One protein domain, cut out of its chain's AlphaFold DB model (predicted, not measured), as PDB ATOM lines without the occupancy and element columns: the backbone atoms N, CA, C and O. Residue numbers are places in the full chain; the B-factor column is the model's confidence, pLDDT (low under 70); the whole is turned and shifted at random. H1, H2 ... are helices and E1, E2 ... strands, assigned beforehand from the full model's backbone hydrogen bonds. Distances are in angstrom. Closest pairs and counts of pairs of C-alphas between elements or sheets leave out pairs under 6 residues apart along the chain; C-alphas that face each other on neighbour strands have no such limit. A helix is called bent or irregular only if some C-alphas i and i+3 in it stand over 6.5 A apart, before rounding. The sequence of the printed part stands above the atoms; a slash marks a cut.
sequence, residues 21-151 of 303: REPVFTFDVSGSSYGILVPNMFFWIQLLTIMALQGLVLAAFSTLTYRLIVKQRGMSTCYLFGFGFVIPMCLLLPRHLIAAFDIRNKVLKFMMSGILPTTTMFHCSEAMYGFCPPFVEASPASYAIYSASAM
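Overview. This is residues 21 to 151 of the 303 residues of the protein "Hypothetical protein" of Attheya septentrionalis (UniProt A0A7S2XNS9). Three long helices, H1, H2 and H3, form an up-and-down bundle, and a two-strand hairpin, E1 and E2, lies beyond the first residues of H1, with residues 28 to 33 sticking out free. Short H5 packs at a slant on H1 and H3, on the side away from H2b, and tiny H4 meets H5 at a corner. The printed part has 131 residues, with five named helices and two named strands in the order E1, E2, H1, H2, H3, H4, H5; the sheet, order E1 - E2, is antiparallel, and the class is mostly helix. The whole is loose, with a radius of gyration of the C-alphas of 20.1 A, and spans 70 by 31 by 24 A, the strand hairpin adding to the length.

Arrangement. E1, residues 23 to 29, and E2, residues 32 to 37, form a hairpin; N 27 and O 34 are 2.9 A apart and N 34 and O 27 2.8 A, both within hydrogen-bond range. H1, residues 41 to 68, is apart from E1. H2, residues 76 to 100, was assigned as one helix by its hydrogen bonds but is bent, C-alphas 84 and 87 being 7.0 A apart; its arms are H2a, residues 76 to 84, and H2b, residues 87 to 100, which is irregular, with C-alphas 91 and 94 6.6 A apart. H1 and H2a form a helical hairpin and only just touch, with 3 pairs of C-alphas within 8 A, closest Leu 68 and Cys 78 at 6.2 A. H3, residues 106 to 129, touches H2b, closest C-alphas Cys 90 and Pro 117 at 4.9 A, at a shallow tilt of 21 degrees, opposite ways. H3 touches H1, closest C-alphas Leu 47 and Leu 108 at 6.4 A, at a shallow tilt of 17 degrees, the same way. H4, residues 134 to 137, and H5, residues 140 to 148, touch only at the corner, closest C-alphas Val 136 and Tyr 143 at 5.0 A. H5 touches H1 with H1's residues 55 to 66 alone, closest C-alphas Leu 58 and Ala 148 at 4.7 A, at a steep tilt of 45 degrees. In H1, H2a and H5 every O i to N i+4 pair is within hydrogen-bond range; H2b has 8 of 10, H3 has 18 of 20, and H4 is too short for one.

Along the chain. E1 begins at C-alpha 23, (152.752, 130.412, 208.465). H1 is 40.6 A long from C-alpha 41, (150.372, 133.299, 222.661); H2b is 20.4 A and H3 34.1 A. H5 ends at C-alpha 148, (139.637, 151.053, 238.308).

Size, cuts and confidence. The C-alphas farthest apart, of Gly 31 and Met 75, are 70.3 A apart. The printed part has no cut and no long link. Its mean pLDDT is 92.2, and no printed residue is under 70.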
ATOM      1  N   ARG A  21     157.219 134.196 213.469       86.00
ATOM      2  CA  ARG A  21     156.268 133.102 213.295       86.00
ATOM      3  C   ARG A  21     156.269 132.608 211.854       86.00
ATOM      4  O   ARG A  21     156.145 133.386 210.911       86.00
ATOM      5  N   GLU A  22     156.283 131.290 211.704       88.12
ATOM      6  CA  GLU A  22     156.057 130.641 210.417       88.12
ATOM      7  C   GLU A  22     154.552 130.505 210.124       88.12
ATOM      8  O   GLU A  22     153.743 130.288 211.038       88.12
ATOM      9  N   PRO A  23     154.135 130.635 208.852       87.06
ATOM     10  CA  PRO A  23     152.752 130.412 208.465       87.06
ATOM     11  C   PRO A  23     152.382 128.933 208.592       87.06
ATOM     12  O   PRO A  23     153.086 128.057 208.103       87.06
ATOM     13  N   VAL A  24     151.231 128.651 209.205       88.75
ATOM     14  CA  VAL A  24     150.698 127.278 209.310       88.75
ATOM     15  C   VAL A  24     150.048 126.826 208.010       88.75
ATOM     16  O   VAL A  24     149.953 125.634 207.731       88.75
ATOM     17  N   PHE A  25     149.596 127.783 207.208       88.00
ATOM     18  CA  PHE A  25     149.020 127.527 205.902       88.00
ATOM     19  C   PHE A  25     149.477 128.610 204.943       88.00
ATOM     20  O   PHE A  25     149.301 129.791 205.243       88.00
ATOM     21  N   THR A  26     150.036 128.218 203.805       88.00
ATOM     22  CA  THR A  26     150.396 129.134 202.726       88.00
ATOM     23  C   THR A  26     149.525 128.897 201.500       88.00
ATOM     24  O   THR A  26     149.056 127.786 201.257       88.00
ATOM     25  N   PHE A  27     149.267 129.954 200.737       85.81
ATOM     26  CA  PHE A  27     148.508 129.892 199.494       85.81
ATOM     27  C   PHE A  27     148.966 130.989 198.534       85.81
ATOM     28  O   PHE A  27     149.314 132.089 198.962       85.81
ATOM     29  N   ASP A  28     148.930 130.701 197.235       87.31
ATOM     30  CA  ASP A  28     149.364 131.639 196.204       87.31
ATOM     31  C   ASP A  28     148.161 132.320 195.538       87.31
ATOM     32  O   ASP A  28     147.214 131.661 195.103       87.31
ATOM     33  N   VAL A  29     148.198 133.650 195.430       80.94
ATOM     34  CA  VAL A  29     147.197 134.457 194.714       80.94
ATOM     35  C   VAL A  29     147.924 135.431 193.800       80.94
ATOM     36  O   VAL A  29     148.755 136.217 194.250       80.94
ATOM     37  N   SER A  30     147.618 135.381 192.500       83.75
ATOM     38  CA  SER A  30     148.189 136.288 191.491       83.75
ATOM     39  C   SER A  30     149.727 136.332 191.488       83.75
ATOM     40  O   SER A  30     150.324 137.389 191.306       83.75
ATOM     41  N   GLY A  31     150.378 135.185 191.718       81.62
ATOM     42  CA  GLY A  31     151.843 135.066 191.745       81.62
ATOM     43  C   GLY A  31     152.513 135.542 193.040       81.62
ATOM     44  O   GLY A  31     153.739 135.550 193.105       81.62
ATOM     45  N   SER A  32     151.741 135.923 194.061       76.06
ATOM     46  CA  SER A  32     152.237 136.242 195.405       76.06
ATOM     47  C   SER A  32     151.848 135.142 196.392       76.06
ATOM     48  O   SER A  32     150.723 134.649 196.332       76.06
ATOM     49  N   SER A  33     152.758 134.785 197.304       79.81
ATOM     50  CA  SER A  33     152.508 133.787 198.350       79.81
ATOM     51  C   SER A  33     152.072 134.459 199.649       79.81
ATOM     52  O   SER A  33     152.708 135.406 200.117       79.81
ATOM     53  N   TYR A  34     150.981 133.973 200.230       80.06
ATOM     54  CA  TYR A  34     150.384 134.465 201.468       80.06
ATOM     55  C   TYR A  34     150.426 133.367 202.516       80.06
ATOM     56  O   TYR A  34     150.305 132.193 202.184       80.06
ATOM     57  N   GLY A  35     150.561 133.742 203.786       81.94
ATOM     58  CA  GLY A  35     150.666 132.796 204.889       81.94
ATOM     59  C   GLY A  35     149.756 133.168 206.050       81.94
ATOM     60  O   GLY A  35     149.776 134.308 206.499       81.94
ATOM     61  N   ILE A  36     148.969 132.216 206.550       82.38
ATOM     62  CA  ILE A  36     148.156 132.369 207.760       82.38
ATOM     63  C   ILE A  36     149.032 132.097 208.981       82.38
ATOM     64  O   ILE A  36     149.518 130.980 209.173       82.38
ATOM     65  N   LEU A  37     149.193 133.111 209.829       83.38
ATOM     66  CA  LEU A  37     149.987 133.029 211.055       83.38
ATOM     67  C   LEU A  37     149.103 132.684 212.261       83.38
ATOM     68  O   LEU A  37     148.051 133.292 212.478       83.38
ATOM     69  N   VAL A  38     149.556 131.754 213.105       85.38
ATOM     70  CA  VAL A  38     148.904 131.474 214.400       85.38
ATOM     71  C   VAL A  38     149.145 132.648 215.339       85.38
ATOM     72  O   VAL A  38     150.274 133.133 215.393       85.38
ATOM     73  N   PRO A  39     148.152 133.108 216.122       83.06
ATOM     74  CA  PRO A  39     148.365 134.138 217.137       83.06
ATOM     75  C   PRO A  39     149.553 133.820 218.061       83.06
ATOM     76  O   PRO A  39     149.642 132.723 218.606       83.06
ATOM     77  N   ASN A  40     150.451 134.790 218.271       86.31
ATOM     78  CA  ASN A  40     151.535 134.636 219.239       86.31
ATOM     79  C   ASN A  40     150.939 134.615 220.660       86.31
ATOM     80  O   ASN A  40     150.465 135.639 221.158       86.31
ATOM     81  N   MET A  41     150.947 133.454 221.319       86.00
ATOM     82  CA  MET A  41     150.372 133.299 222.661       86.00
ATOM     83  C   MET A  41     151.120 134.110 223.727       86.00
ATOM     84  O   MET A  41     150.481 134.599 224.662       86.00
ATOM     85  N   PHE A  42     152.432 134.328 223.579       89.94
ATOM     86  CA  PHE A  42     153.207 135.159 224.507       89.94
ATOM     87  C   PHE A  42     152.754 136.614 224.480       89.94
ATOM     88  O   PHE A  42     152.620 137.219 225.543       89.94
ATOM     89  N   PHE A  43     152.416 137.156 223.304       88.50
ATOM     90  CA  PHE A  43     151.834 138.498 223.202       88.50
ATOM     91  C   PHE A  43     150.566 138.632 224.056       88.50
ATOM     92  O   PHE A  43     150.434 139.581 224.829       88.50
ATOM     93  N   TRP A  44     149.649 137.665 223.968       85.44
ATOM     94  CA  TRP A  44     148.400 137.691 224.734       85.44
ATOM     95  C   TRP A  44     148.630 137.530 226.238       85.44
ATOM     96  O   TRP A  44     147.992 138.225 227.028       85.44
ATOM     97  N   ILE A  45     149.565 136.668 226.647       88.69
ATOM     98  CA  ILE A  45     149.944 136.503 228.058       88.69
ATOM     99  C   ILE A  45     150.552 137.799 228.612       88.69
ATOM    100  O   ILE A  45     150.167 138.245 229.697       88.69
ATOM    101  N   GLN A  46     151.459 138.442 227.869       92.25
ATOM    102  CA  GLN A  46     152.043 139.729 228.258       92.25
ATOM    103  C   GLN A  46     150.979 140.825 228.346       92.25
ATOM    104  O   GLN A  46     150.963 141.589 229.311       92.25
ATOM    105  N   LEU A  47     150.052 140.873 227.386       88.12
ATOM    106  CA  LEU A  47     148.939 141.821 227.388       88.12
ATOM    107  C   LEU A  47     148.038 141.640 228.618       88.12
ATOM    108  O   LEU A  47     147.760 142.615 229.316       88.12
ATOM    109  N   LEU A  48     147.626 140.406 228.925       86.38
ATOM    110  CA  LEU A  48     146.829 140.092 230.116       86.38
ATOM    111  C   LEU A  48     147.573 140.451 231.407       86.38
ATOM    112  O   LEU A  48     146.975 141.006 232.329       86.38
ATOM    113  N   THR A  49     148.880 140.189 231.457       90.69
ATOM    114  CA  THR A  49     149.735 140.551 232.597       90.69
ATOM    115  C   THR A  49     149.763 142.065 232.808       90.69
ATOM    116  O   THR A  49     149.562 142.538 233.928       90.69
ATOM    117  N   ILE A  50     149.947 142.837 231.733       91.75
ATOM    118  CA  ILE A  50     149.920 144.307 231.769       91.75
ATOM    119  C   ILE A  50     148.558 144.812 232.234       91.75
ATOM    120  O   ILE A  50     148.502 145.675 233.105       91.75
ATOM    121  N   MET A  51     147.469 144.254 231.709       87.62
ATOM    122  CA  MET A  51     146.112 144.633 232.106       87.62
ATOM    123  C   MET A  51     145.842 144.354 233.590       87.62
ATOM    124  O   MET A  51     145.277 145.203 234.279       87.62
ATOM    125  N   ALA A  52     146.268 143.197 234.102       88.81
ATOM    126  CA  ALA A  52     146.140 142.866 235.519       88.81
ATOM    127  C   ALA A  52     146.934 143.844 236.396       88.81
ATOM    128  O   ALA A  52     146.399 144.380 237.368       88.81
ATOM    129  N   LEU A  53     148.184 144.134 236.021       92.00
ATOM    130  CA  LEU A  53     149.018 145.104 236.726       92.00
ATOM    131  C   LEU A  53     148.388 146.503 236.717       92.00
ATOM    132  O   LEU A  53     148.330 147.155 237.759       92.00
ATOM    133  N   GLN A  54     147.879 146.953 235.570       91.94
ATOM    134  CA  GLN A  54     147.162 148.220 235.466       91.94
ATOM    135  C   GLN A  54     145.944 148.249 236.383       91.94
ATOM    136  O   GLN A  54     145.774 149.223 237.105       91.94
ATOM    137  N   GLY A  55     145.137 147.186 236.417       89.94
ATOM    138  CA  GLY A  55     143.986 147.090 237.316       89.94
ATOM    139  C   GLY A  55     144.372 147.264 238.788       89.94
ATOM    140  O   GLY A  55     143.705 148.001 239.514       89.94
ATOM    141  N   LEU A  56     145.487 146.665 239.221       92.25
ATOM    142  CA  LEU A  56     146.008 146.833 240.585       92.25
ATOM    143  C   LEU A  56     146.436 148.278 240.866       92.25
ATOM    144  O   LEU A  56     146.083 148.841 241.904       92.25
ATOM    145  N   VAL A  57     147.171 148.894 239.939       94.31
ATOM    146  CA  VAL A  57     147.621 150.285 240.072       94.31
ATOM    147  C   VAL A  57     146.428 151.245 240.086       94.31
ATOM    148  O   VAL A  57     146.364 152.137 240.933       94.31
ATOM    149  N   LEU A  58     145.450 151.039 239.203       94.25
ATOM    150  CA  LEU A  58     144.228 151.836 239.150       94.25
ATOM    151  C   LEU A  58     143.392 151.686 240.426       94.25
ATOM    152  O   LEU A  58     142.888 152.679 240.942       94.25
ATOM    153  N   ALA A  59     143.287 150.481 240.994       93.56
ATOM    154  CA  ALA A  59     142.605 150.268 242.273       93.56
ATOM    155  C   ALA A  59     143.296 151.014 243.430       93.56
ATOM    156  O   ALA A  59     142.623 151.599 244.291       93.56
ATOM    157  N   ALA A  60     144.633 151.052 243.433       95.56
ATOM    158  CA  ALA A  60     145.407 151.819 244.406       95.56
ATOM    159  C   ALA A  60     145.163 153.330 244.260       95.56
ATOM    160  O   ALA A  60     144.802 153.986 245.242       95.56
ATOM    161  N   PHE A  61     145.268 153.877 243.043       96.75
ATOM    162  CA  PHE A  61     144.955 155.288 242.785       96.75
ATOM    163  C   PHE A  61     143.508 155.620 243.126       96.75
ATOM    164  O   PHE A  61     143.254 156.643 243.752       96.75
ATOM    165  N   SER A  62     142.564 154.745 242.791       96.62
ATOM    166  CA  SER A  62     141.157 154.950 243.111       96.62
ATOM    167  C   SER A  62     140.919 155.046 244.621       96.62
ATOM    168  O   SER A  62     140.219 155.947 245.088       96.62
ATOM    169  N   THR A  63     141.577 154.191 245.408       96.38
ATOM    170  CA  THR A  63     141.505 154.244 246.876       96.38
ATOM    171  C   THR A  63     142.071 155.558 247.424       96.38
ATOM    172  O   THR A  63     141.470 156.160 248.318       96.38
ATOM    173  N   LEU A  64     143.205 156.023 246.887       97.19
ATOM    174  CA  LEU A  64     143.811 157.305 247.266       97.19
ATOM    175  C   LEU A  64     142.899 158.482 246.909       97.19
ATOM    176  O   LEU A  64     142.600 159.303 247.776       97.19
ATOM    177  N   THR A  65     142.398 158.526 245.676       97.94
ATOM    178  CA  THR A  65     141.463 159.548 245.190       97.94
ATOM    179  C   THR A  65     140.198 159.590 246.043       97.94
ATOM    180  O   THR A  65     139.776 160.664 246.464       97.94
ATOM    181  N   TYR A  66     139.615 158.445 246.396       98.19
ATOM    182  CA  TYR A  66     138.434 158.427 247.260       98.19
ATOM    183  C   TYR A  66     138.711 159.063 248.633       98.19
ATOM    184  O   TYR A  66     137.947 159.900 249.116       98.19
ATOM    185  N   ARG A  67     139.822 158.686 249.276       97.75
ATOM    186  CA  ARG A  67     140.148 159.156 250.631       97.75
ATOM    187  C   ARG A  67     140.589 160.617 250.675       97.75
ATOM    188  O   ARG A  67     140.237 161.316 251.620       97.75
ATOM    189  N   LEU A  68     141.373 161.057 249.696       98.12
ATOM    190  CA  LEU A  68     142.064 162.349 249.732       98.12
ATOM    191  C   LEU A  68     141.408 163.414 248.853       98.12
ATOM    192  O   LEU A  68     141.659 164.594 249.064       98.12
ATOM    193  N   ILE A  69     140.564 163.018 247.898       98.00
ATOM    194  CA  ILE A  69     139.856 163.944 247.009       98.00
ATOM    195  C   ILE A  69     138.359 163.904 247.300       98.00
ATOM    196  O   ILE A  69     137.814 164.908 247.745       98.00
ATOM    197  N   VAL A  70     137.698 162.751 247.139       97.50
ATOM    198  CA  VAL A  70     136.229 162.658 247.285       97.50
ATOM    199  C   VAL A  70     135.778 163.061 248.693       97.50
ATOM    200  O   VAL A  70     134.892 163.897 248.842       97.50
ATOM    201  N   LYS A  71     136.422 162.539 249.747       97.19
ATOM    202  CA  LYS A  71     136.090 162.894 251.145       97.19
ATOM    203  C   LYS A  71     136.508 164.306 251.567       97.19
ATOM    204  O   LYS A  71     136.076 164.758 252.620       97.19
ATOM    205  N   GLN A  72     137.333 164.982 250.773       96.62
ATOM    206  CA  GLN A  72     137.873 166.315 251.058       96.62
ATOM    207  C   GLN A  72     137.422 167.362 250.029       96.62
ATOM    208  O   GLN A  72     138.034 168.422 249.899       96.62
ATOM    209  N   ARG A  73     136.369 167.060 249.260       95.38
ATOM    210  CA  ARG A  73     135.886 167.928 248.187       95.38
ATOM    211  C   ARG A  73     135.520 169.313 248.725       95.38
ATOM    212  O   ARG A  73     134.938 169.440 249.797       95.38
ATOM    213  N   GLY A  74     135.869 170.346 247.959       92.94
ATOM    214  CA  GLY A  74     135.674 171.749 248.337       92.94
ATOM    215  C   GLY A  74     136.858 172.369 249.083       92.94
ATOM    216  O   GLY A  74     136.908 173.588 249.215       92.94
ATOM    217  N   MET A  75     137.843 171.574 249.516       96.56
ATOM    218  CA  MET A  75     139.088 172.084 250.095       96.56
ATOM    219  C   MET A  75     140.179 172.242 249.031       96.56
ATOM    220  O   MET A  75     140.258 171.463 248.087       96.56
ATOM    221  N   SER A  76     141.088 173.205 249.199       96.81
ATOM    222  CA  SER A  76     142.239 173.381 248.293       96.81
ATOM    223  C   SER A  76     143.171 172.159 248.255       96.81
ATOM    224  O   SER A  76     143.822 171.900 247.240       96.81
ATOM    225  N   THR A  77     143.199 171.370 249.333       96.62
ATOM    226  CA  THR A  77     144.006 170.149 249.449       96.62
ATOM    227  C   THR A  77     143.620 169.083 248.426       96.62
ATOM    228  O   THR A  77     144.510 168.378 247.948       96.62
ATOM    229  N   CYS A  78     142.343 168.981 248.031       97.25
ATOM    230  CA  CYS A  78     141.921 167.981 247.050       97.25
ATOM    231  C   CYS A  78     142.514 168.273 245.660       97.25
ATOM    232  O   CYS A  78     143.005 167.359 244.996       97.25
ATOM    233  N   TYR A  79     142.568 169.549 245.264       97.31
ATOM    234  CA  TYR A  79     143.178 169.989 244.008       97.31
ATOM    235  C   TYR A  79     144.698 169.857 244.032       97.31
ATOM    236  O   TYR A  79     145.290 169.418 243.045       97.31
ATOM    237  N   LEU A  80     145.331 170.172 245.168       97.69
ATOM    238  CA  LEU A  80     146.768 169.964 245.345       97.69
ATOM    239  C   LEU A  80     147.128 168.481 245.203       97.69
ATOM    240  O   LEU A  80     148.110 168.151 244.546       97.69
ATOM    241  N   PHE A  81     146.326 167.577 245.767       97.88
ATOM    242  CA  PHE A  81     146.573 166.144 245.635       97.88
ATOM    243  C   PHE A  81     146.292 165.634 244.214       97.88
ATOM    244  O   PHE A  81     147.088 164.873 243.662       97.88
ATOM    245  N   GLY A  82     145.200 166.071 243.584       97.56
ATOM    246  CA  GLY A  82     144.859 165.660 242.224       97.56
ATOM    247  C   GLY A  82     145.880 166.126 241.185       97.56
ATOM    248  O   GLY A  82     146.488 165.294 240.508       97.56
ATOM    249  N   PHE A  83     146.118 167.438 241.095       97.69
ATOM    250  CA  PHE A  83     147.047 168.027 240.123       97.69
ATOM    251  C   PHE A  83     148.520 167.903 240.520       97.69
ATOM    252  O   PHE A  83     149.372 167.808 239.643       97.69
ATOM    253  N   GLY A  84     148.836 167.910 241.817       97.62
ATOM    254  CA  GLY A  84     150.216 167.858 242.306       97.62
ATOM    255  C   GLY A  84     150.762 166.447 242.508       97.62
ATOM    256  O   GLY A  84     151.978 166.269 242.485       97.62
ATOM    257  N   PHE A  85     149.899 165.438 242.678       97.69
ATOM    258  CA  PHE A  85     150.339 164.062 242.926       97.69
ATOM    259  C   PHE A  85     149.716 163.039 241.972       97.69
ATOM    260  O   PHE A  85     150.450 162.407 241.216       97.69
ATOM    261  N   VAL A  86     148.389 162.868 241.968       97.56
ATOM    262  CA  VAL A  86     147.735 161.766 241.230       97.56
ATOM    263  C   VAL A  86     147.996 161.854 239.725       97.56
ATOM    264  O   VAL A  86     148.452 160.875 239.135       97.56
ATOM    265  N   ILE A  87     147.746 163.016 239.112       96.62
ATOM    266  CA  ILE A  87     147.908 163.208 237.663       96.62
ATOM    267  C   ILE A  87     149.387 163.107 237.234       96.62
ATOM    268  O   ILE A  87     149.689 162.338 236.319       96.62
ATOM    269  N   PRO A  88     150.352 163.789 237.882       97.56
ATOM    270  CA  PRO A  88     151.766 163.612 237.553       97.56
ATOM    271  C   PRO A  88     152.229 162.161 237.696       97.56
ATOM    272  O   PRO A  88     152.906 161.636 236.810       97.56
ATOM    273  N   MET A  89     151.822 161.477 238.770       97.00
ATOM    274  CA  MET A  89     152.195 160.081 238.984       97.00
ATOM    275  C   MET A  89     151.596 159.160 237.926       97.00
ATOM    276  O   MET A  89     152.309 158.284 237.438       97.00
ATOM    277  N   CYS A  90     150.339 159.352 237.518       94.50
ATOM    278  CA  CYS A  90     149.760 158.514 236.470       94.50
ATOM    279  C   CYS A  90     150.432 158.741 235.109       94.50
ATOM    280  O   CYS A  90     150.511 157.798 234.333       94.50
ATOM    281  N   LEU A  91     150.974 159.931 234.826       94.88
ATOM    282  CA  LEU A  91     151.736 160.208 233.599       94.88
ATOM    283  C   LEU A  91     153.166 159.638 233.634       94.88
ATOM    284  O   LEU A  91     153.666 159.159 232.617       94.88
ATOM    285  N   LEU A  92     153.830 159.672 234.793       96.56
ATOM    286  CA  LEU A  92     155.224 159.232 234.942       96.56
ATOM    287  C   LEU A  92     155.360 157.720 235.155       96.56
ATOM    288  O   LEU A  92     156.284 157.094 234.629       96.56
ATOM    289  N   LEU A  93     154.444 157.112 235.909       95.94
ATOM    290  CA  LEU A  93     154.518 155.704 236.294       95.94
ATOM    291  C   LEU A  93     154.587 154.731 235.099       95.94
ATOM    292  O   LEU A  93     155.441 153.843 235.147       95.94
ATOM    293  N   PRO A  94     153.802 154.879 234.008       95.75
ATOM    294  CA  PRO A  94     153.914 154.007 232.840       95.75
ATOM    295  C   PRO A  94     155.331 153.928 232.280       95.75
ATOM    296  O   PRO A  94     155.791 152.842 231.942       95.75
ATOM    297  N   ARG A  95     156.057 155.054 232.234       96.25
ATOM    298  CA  ARG A  95     157.446 155.090 231.760       96.25
ATOM    299  C   ARG A  95     158.349 154.228 232.638       96.25
ATOM    300  O   ARG A  95     159.163 153.473 232.110       96.25
ATOM    301  N   HIS A  96     158.195 154.324 233.956       96.56
ATOM    302  CA  HIS A  96     158.967 153.518 234.899       96.56
ATOM    303  C   HIS A  96     158.614 152.034 234.806       96.56
ATOM    304  O   HIS A  96     159.523 151.211 234.798       96.56
ATOM    305  N   LEU A  97     157.331 151.684 234.670       95.06
ATOM    306  CA  LEU A  97     156.906 150.291 234.498       95.06
ATOM    307  C   LEU A  97     157.413 149.705 233.173       95.06
ATOM    308  O   LEU A  97     157.955 148.605 233.162       95.06
ATOM    309  N   ILE A  98     157.311 150.450 232.069       95.62
ATOM    310  CA  ILE A  98     157.836 150.037 230.758       95.62
ATOM    311  C   ILE A  98     159.338 149.771 230.830       95.62
ATOM    312  O   ILE A  98     159.792 148.756 230.305       95.62
ATOM    313  N   ALA A  99     160.098 150.650 231.488       96.06
ATOM    314  CA  ALA A  99     161.533 150.463 231.675       96.06
ATOM    315  C   ALA A  99     161.846 149.277 232.602       96.06
ATOM    316  O   ALA A  99     162.715 148.472 232.284       96.06
ATOM    317  N   ALA A 100     161.119 149.135 233.715       94.50
ATOM    318  CA  ALA A 100     161.343 148.078 234.702       94.50
ATOM    319  C   ALA A 100     161.075 146.671 234.147       94.50
ATOM    320  O   ALA A 100     161.784 145.731 234.496       94.50
ATOM    321  N   PHE A 101     160.074 146.524 233.276       94.19
ATOM    322  CA  PHE A 101     159.758 145.254 232.617       94.19
ATOM    323  C   PHE A 101     160.436 145.090 231.246       94.19
ATOM    324  O   PHE A 101     160.237 144.064 230.598       94.19
ATOM    325  N   ASP A 102     161.217 146.082 230.795       94.88
ATOM    326  CA  ASP A 102     161.812 146.147 229.450       94.88
ATOM    327  C   ASP A 102     160.791 145.770 228.359       94.88
ATOM    328  O   ASP A 102     161.005 144.873 227.535       94.88
ATOM    329  N   ILE A 103     159.623 146.426 228.405       94.44
ATOM    330  CA  ILE A 103     158.553 146.245 227.418       94.44
ATOM    331  C   ILE A 103     158.991 146.964 226.151       94.44
ATOM    332  O   ILE A 103     159.144 148.187 226.151       94.44
ATOM    333  N   ARG A 104     159.150 146.226 225.050       93.69
ATOM    334  CA  ARG A 104     159.600 146.794 223.769       93.69
ATOM    335  C   ARG A 104     158.497 146.902 222.728       93.69
ATOM    336  O   ARG A 104     158.458 147.907 222.009       93.69
ATOM    337  N   ASN A 105     157.559 145.957 222.740       90.81
ATOM    338  CA  ASN A 105     156.400 145.936 221.857       90.81
ATOM    339  C   ASN A 105     155.575 147.237 221.930       90.81
ATOM    340  O   ASN A 105     155.178 147.695 223.006       90.81
ATOM    341  N   LYS A 106     155.300 147.837 220.765       89.75
ATOM    342  CA  LYS A 106     154.625 149.143 220.650       89.75
ATOM    343  C   LYS A 106     153.178 149.112 221.146       89.75
ATOM    344  O   LYS A 106     152.750 150.072 221.782       89.75
ATOM    345  N   VAL A 107     152.448 148.025 220.896       86.00
ATOM    346  CA  VAL A 107     151.052 147.879 221.342       86.00
ATOM    347  C   VAL A 107     151.004 147.781 222.862       86.00
ATOM    348  O   VAL A 107     150.229 148.489 223.495       86.00
ATOM    349  N   LEU A 108     151.888 146.987 223.469       90.75
ATOM    350  CA  LEU A 108     151.970 146.872 224.928       90.75
ATOM    351  C   LEU A 108     152.356 148.202 225.599       90.75
ATOM    352  O   LEU A 108     151.756 148.581 226.606       90.75
ATOM    353  N   LYS A 109     153.297 148.956 225.007       93.62
ATOM    354  CA  LYS A 109     153.625 150.326 225.441       93.62
ATOM    355  C   LYS A 109     152.417 151.256 225.346       93.62
ATOM    356  O   LYS A 109     152.157 151.999 226.287       93.62
ATOM    357  N   PHE A 110     151.683 151.210 224.234       90.06
ATOM    358  CA  PHE A 110     150.471 152.006 224.045       90.06
ATOM    359  C   PHE A 110     149.401 151.655 225.082       90.06
ATOM    360  O   PHE A 110     148.820 152.556 225.672       90.06
ATOM    361  N   MET A 111     149.181 150.372 225.371       88.19
ATOM    362  CA  MET A 111     148.223 149.953 226.397       88.19
ATOM    363  C   MET A 111     148.631 150.470 227.779       88.19
ATOM    364  O   MET A 111     147.803 151.066 228.471       88.19
ATOM    365  N   MET A 112     149.911 150.320 228.151       91.44
ATOM    366  CA  MET A 112     150.444 150.780 229.438       91.44
ATOM    367  C   MET A 112     150.341 152.306 229.605       91.44
ATOM    368  O   MET A 112     149.843 152.782 230.626       91.44
ATOM    369  N   SER A 113     150.788 153.060 228.599       93.38
ATOM    370  CA  SER A 113     150.870 154.529 228.628       93.38
ATOM    371  C   SER A 113     149.594 155.243 228.191       93.38
ATOM    372  O   SER A 113     149.457 156.435 228.427       93.38
ATOM    373  N   GLY A 114     148.679 154.557 227.518       89.94
ATOM    374  CA  GLY A 114     147.436 155.133 227.018       89.94
ATOM    375  C   GLY A 114     146.312 154.983 228.028       89.94
ATOM    376  O   GLY A 114     145.766 155.979 228.494       89.94
ATOM    377  N   ILE A 115     145.983 153.743 228.400       87.44
ATOM    378  CA  ILE A 115     144.796 153.460 229.220       87.44
ATOM    379  C   ILE A 115     144.961 154.036 230.624       87.44
ATOM    380  O   ILE A 115     144.141 154.849 231.041       87.44
ATOM    381  N   LEU A 116     146.032 153.656 231.327       89.69
ATOM    382  CA  LEU A 116     146.215 154.001 232.736       89.69
ATOM    383  C   LEU A 116     146.214 155.516 233.000       89.69
ATOM    384  O   LEU A 116     145.480 155.945 233.894       89.69
ATOM    385  N   PRO A 117     146.964 156.348 232.253       91.94
ATOM    386  CA  PRO A 117     146.955 157.782 232.515       91.94
ATOM    387  C   PRO A 117     145.625 158.415 232.131       91.94
ATOM    388  O   PRO A 117     145.115 159.237 232.882       91.94
ATOM    389  N   THR A 118     145.039 158.001 231.003       90.69
ATOM    390  CA  THR A 118     143.783 158.573 230.508       90.69
ATOM    391  C   THR A 118     142.649 158.336 231.502       90.69
ATOM    392  O   THR A 118     142.010 159.294 231.931       90.69
ATOM    393  N   THR A 119     142.427 157.090 231.932       89.88
ATOM    394  CA  THR A 119     141.338 156.776 232.871       89.88
ATOM    395  C   THR A 119     141.576 157.407 234.239       89.88
ATOM    396  O   THR A 119     140.679 158.054 234.778       89.88
ATOM    397  N   THR A 120     142.796 157.312 234.781       93.56
ATOM    398  CA  THR A 120     143.120 157.882 236.101       93.56
ATOM    399  C   THR A 120     142.969 159.398 236.114       93.56
ATOM    400  O   THR A 120     142.378 159.944 237.044       93.56
ATOM    401  N   MET A 121     143.492 160.089 235.097       95.31
ATOM    402  CA  MET A 121     143.453 161.549 235.017       95.31
ATOM    403  C   MET A 121     142.016 162.052 234.944       95.31
ATOM    404  O   MET A 121     141.655 162.990 235.661       95.31
ATOM    405  N   PHE A 122     141.184 161.419 234.118       93.00
ATOM    406  CA  PHE A 122     139.798 161.830 234.006       93.00
ATOM    407  C   PHE A 122     138.985 161.504 235.257       93.00
ATOM    408  O   PHE A 122     138.333 162.402 235.775       93.00
ATOM    409  N   HIS A 123     139.084 160.298 235.822       94.06
ATOM    410  CA  HIS A 123     138.376 159.985 237.069       94.06
ATOM    411  C   HIS A 123     138.852 160.841 238.248       94.06
ATOM    412  O   HIS A 123     138.054 161.214 239.104       94.06
ATOM    413  N   CYS A 124     140.138 161.196 238.300       96.25
ATOM    414  CA  CYS A 124     140.652 162.162 239.271       96.25
ATOM    415  C   CYS A 124     140.005 163.542 239.075       96.25
ATOM    416  O   CYS A 124     139.584 164.172 240.045       96.25
ATOM    417  N   SER A 125     139.870 163.986 237.824       94.94
ATOM    418  CA  SER A 125     139.212 165.253 237.487       94.94
ATOM    419  C   SER A 125     137.729 165.233 237.867       94.94
ATOM    420  O   SER A 125     137.278 166.126 238.583       94.94
ATOM    421  N   GLU A 126     136.990 164.183 237.499       93.69
ATOM    422  CA  GLU A 126     135.600 163.966 237.929       93.69
ATOM    423  C   GLU A 126     135.469 164.046 239.457       93.69
ATOM    424  O   GLU A 126     134.568 164.706 239.976       93.69
ATOM    425  N   ALA A 127     136.403 163.433 240.191       95.75
ATOM    426  CA  ALA A 127     136.400 163.425 241.650       95.75
ATOM    427  C   ALA A 127     136.613 164.813 242.257       95.75
ATOM    428  O   ALA A 127     135.906 165.173 243.208       95.75
ATOM    429  N   MET A 128     137.574 165.580 241.724       96.00
ATOM    430  CA  MET A 128     137.893 166.935 242.185       96.00
ATOM    431  C   MET A 128     136.704 167.878 242.006       96.00
ATOM    432  O   MET A 128     136.379 168.625 242.928       96.00
ATOM    433  N   TYR A 129     136.030 167.797 240.856       93.62
ATOM    434  CA  TYR A 129     134.923 168.691 240.507       93.62
ATOM    435  C   TYR A 129     133.537 168.177 240.925       93.62
ATOM    436  O   TYR A 129     132.554 168.898 240.789       93.62
ATOM    437  N   GLY A 130     133.445 166.964 241.477       92.88
ATOM    438  CA  GLY A 130     132.178 166.398 241.948       92.88
ATOM    439  C   GLY A 130     131.248 165.936 240.833       92.88
ATOM    440  O   GLY A 130     130.033 165.979 240.991       92.88
ATOM    441  N   PHE A 131     131.816 165.483 239.717       92.50
ATOM    442  CA  PHE A 131     131.065 164.941 238.583       92.50
ATOM    443  C   PHE A 131     130.895 163.421 238.641       92.50
ATOM    444  O   PHE A 131     130.200 162.849 237.801       92.50
ATOM    445  N   CYS A 132     131.498 162.749 239.627       91.56
ATOM    446  CA  CYS A 132     131.270 161.321 239.814       91.56
ATOM    447  C   CYS A 132     129.789 161.052 240.142       91.56
ATOM    448  O   CYS A 132     129.174 161.800 240.908       91.56
ATOM    449  N   PRO A 133     129.199 159.961 239.624       90.06
ATOM    450  CA  PRO A 133     127.822 159.624 239.955       90.06
ATOM    451  C   PRO A 133     127.646 159.369 241.467       90.06
ATOM    452  O   PRO A 133     128.458 158.645 242.052       90.06
ATOM    453  N   PRO A 134     126.565 159.854 242.114       90.56
ATOM    454  CA  PRO A 134     126.400 159.742 243.570       90.56
ATOM    455  C   PRO A 134     126.468 158.306 244.112       90.56
ATOM    456  O   PRO A 134     127.027 158.053 245.177       90.56
ATOM    457  N   PHE A 135     125.944 157.333 243.359       90.12
ATOM    458  CA  PHE A 135     125.960 155.920 243.753       90.12
ATOM    459  C   PHE A 135     127.371 155.308 243.777       90.12
ATOM    460  O   PHE A 135     127.613 154.340 244.502       90.12
ATOM    461  N   VAL A 136     128.315 155.870 243.018       93.06
ATOM    462  CA  VAL A 136     129.717 155.434 243.013       93.06
ATOM    463  C   VAL A 136     130.413 155.870 244.301       93.06
ATOM    464  O   VAL A 136     131.206 155.117 244.864       93.06
ATOM    465  N   GLU A 137     130.081 157.057 244.808       95.12
ATOM    466  CA  GLU A 137     130.682 157.632 246.018       95.12
ATOM    467  C   GLU A 137     130.128 157.045 247.321       95.12
ATOM    468  O   GLU A 137     130.674 157.297 248.397       95.12
ATOM    469  N   ALA A 138     129.074 156.229 247.240       94.00
ATOM    470  CA  ALA A 138     128.427 155.624 248.400       94.00
ATOM    471  C   ALA A 138     129.383 154.755 249.239       94.00
ATOM    472  O   ALA A 138     129.198 154.615 250.448       94.00
ATOM    473  N   SER A 139     130.409 154.159 248.620       95.12
ATOM    474  CA  SER A 139     131.419 153.383 249.340       95.12
ATOM    475  C   SER A 139     132.788 153.416 248.647       95.12
ATOM    476  O   SER A 139     132.848 153.540 247.422       95.12
ATOM    477  N   PRO A 140     133.897 153.215 249.392       95.31
ATOM    478  CA  PRO A 140     135.224 153.098 248.786       95.31
ATOM    479  C   PRO A 140     135.312 151.949 247.773       95.31
ATOM    480  O   PRO A 140     136.019 152.063 246.781       95.31
ATOM    481  N   ALA A 141     134.593 150.845 248.010       93.50
ATOM    482  CA  ALA A 141     134.596 149.686 247.120       93.50
ATOM    483  C   ALA A 141     133.859 149.972 245.802       93.50
ATOM    484  O   ALA A 141     134.371 149.642 244.736       93.50
ATOM    485  N   SER A 142     132.696 150.631 245.863       92.88
ATOM    486  CA  SER A 142     131.973 151.090 244.668       92.88
ATOM    487  C   SER A 142     132.838 152.037 243.837       92.88
ATOM    488  O   SER A 142     132.934 151.881 242.620       92.88
ATOM    489  N   TYR A 143     133.527 152.963 244.506       95.44
ATOM    490  CA  TYR A 143     134.438 153.903 243.863       95.44
ATOM    491  C   TYR A 143     135.659 153.209 243.243       95.44
ATOM    492  O   TYR A 143     136.036 153.511 242.110       95.44
ATOM    493  N   ALA A 144     136.240 152.229 243.942       94.00
ATOM    494  CA  ALA A 144     137.320 151.394 243.425       94.00
ATOM    495  C   ALA A 144     136.907 150.674 242.139       94.00
ATOM    496  O   ALA A 144     137.625 150.757 241.150       94.00
ATOM    497  N   ILE A 145     135.733 150.038 242.127       91.88
ATOM    498  CA  ILE A 145     135.210 149.316 240.959       91.88
ATOM    499  C   ILE A 145     134.963 150.260 239.776       91.88
ATOM    500  O   ILE A 145     135.350 149.934 238.659       91.88
ATOM    501  N   TYR A 146     134.349 151.423 240.011       93.06
ATOM    502  CA  TYR A 146     134.095 152.415 238.962       93.06
ATOM    503  C   TYR A 146     135.397 152.942 238.350       93.06
ATOM    504  O   TYR A 146     135.607 152.813 237.151       93.06
ATOM    505  N   SER A 147     136.281 153.488 239.184       92.94
ATOM    506  CA  SER A 147     137.477 154.207 238.731       92.94
ATOM    507  C   SER A 147     138.600 153.273 238.262       92.94
ATOM    508  O   SER A 147     139.408 153.650 237.415       92.94
ATOM    509  N   ALA A 148     138.658 152.035 238.773       92.38
ATOM    510  CA  ALA A 148     139.637 151.053 238.308       92.38
ATOM    511  C   ALA A 148     139.198 150.281 237.061       92.38
ATOM    512  O   ALA A 148     140.012 149.578 236.458       92.38
ATOM    513  N   SER A 149     137.931 150.396 236.660       91.50
ATOM    514  CA  SER A 149     137.456 149.765 235.438       91.50
ATOM    515  C   SER A 149     137.941 150.551 234.227       91.50
ATOM    516  O   SER A 149     137.573 151.701 234.021       91.50
ATOM    517  N   ALA A 150     138.720 149.902 233.362       89.50
ATOM    518  CA  ALA A 150     139.093 150.486 232.073       89.50
ATOM    519  C   ALA A 150     137.888 150.652 231.127       89.50
ATOM    520  O   ALA A 150     137.974 151.389 230.149       89.50
ATOM    521  N   MET A 151     136.789 149.936 231.391       92.56
ATOM    522  CA  MET A 151     135.567 149.940 230.587       92.56
ATOM    523  C   MET A 151     134.441 150.660 231.331       92.56
ATOM    524  O   MET A 151     134.312 150.530 232.549       92.56
TER     525      MET A 151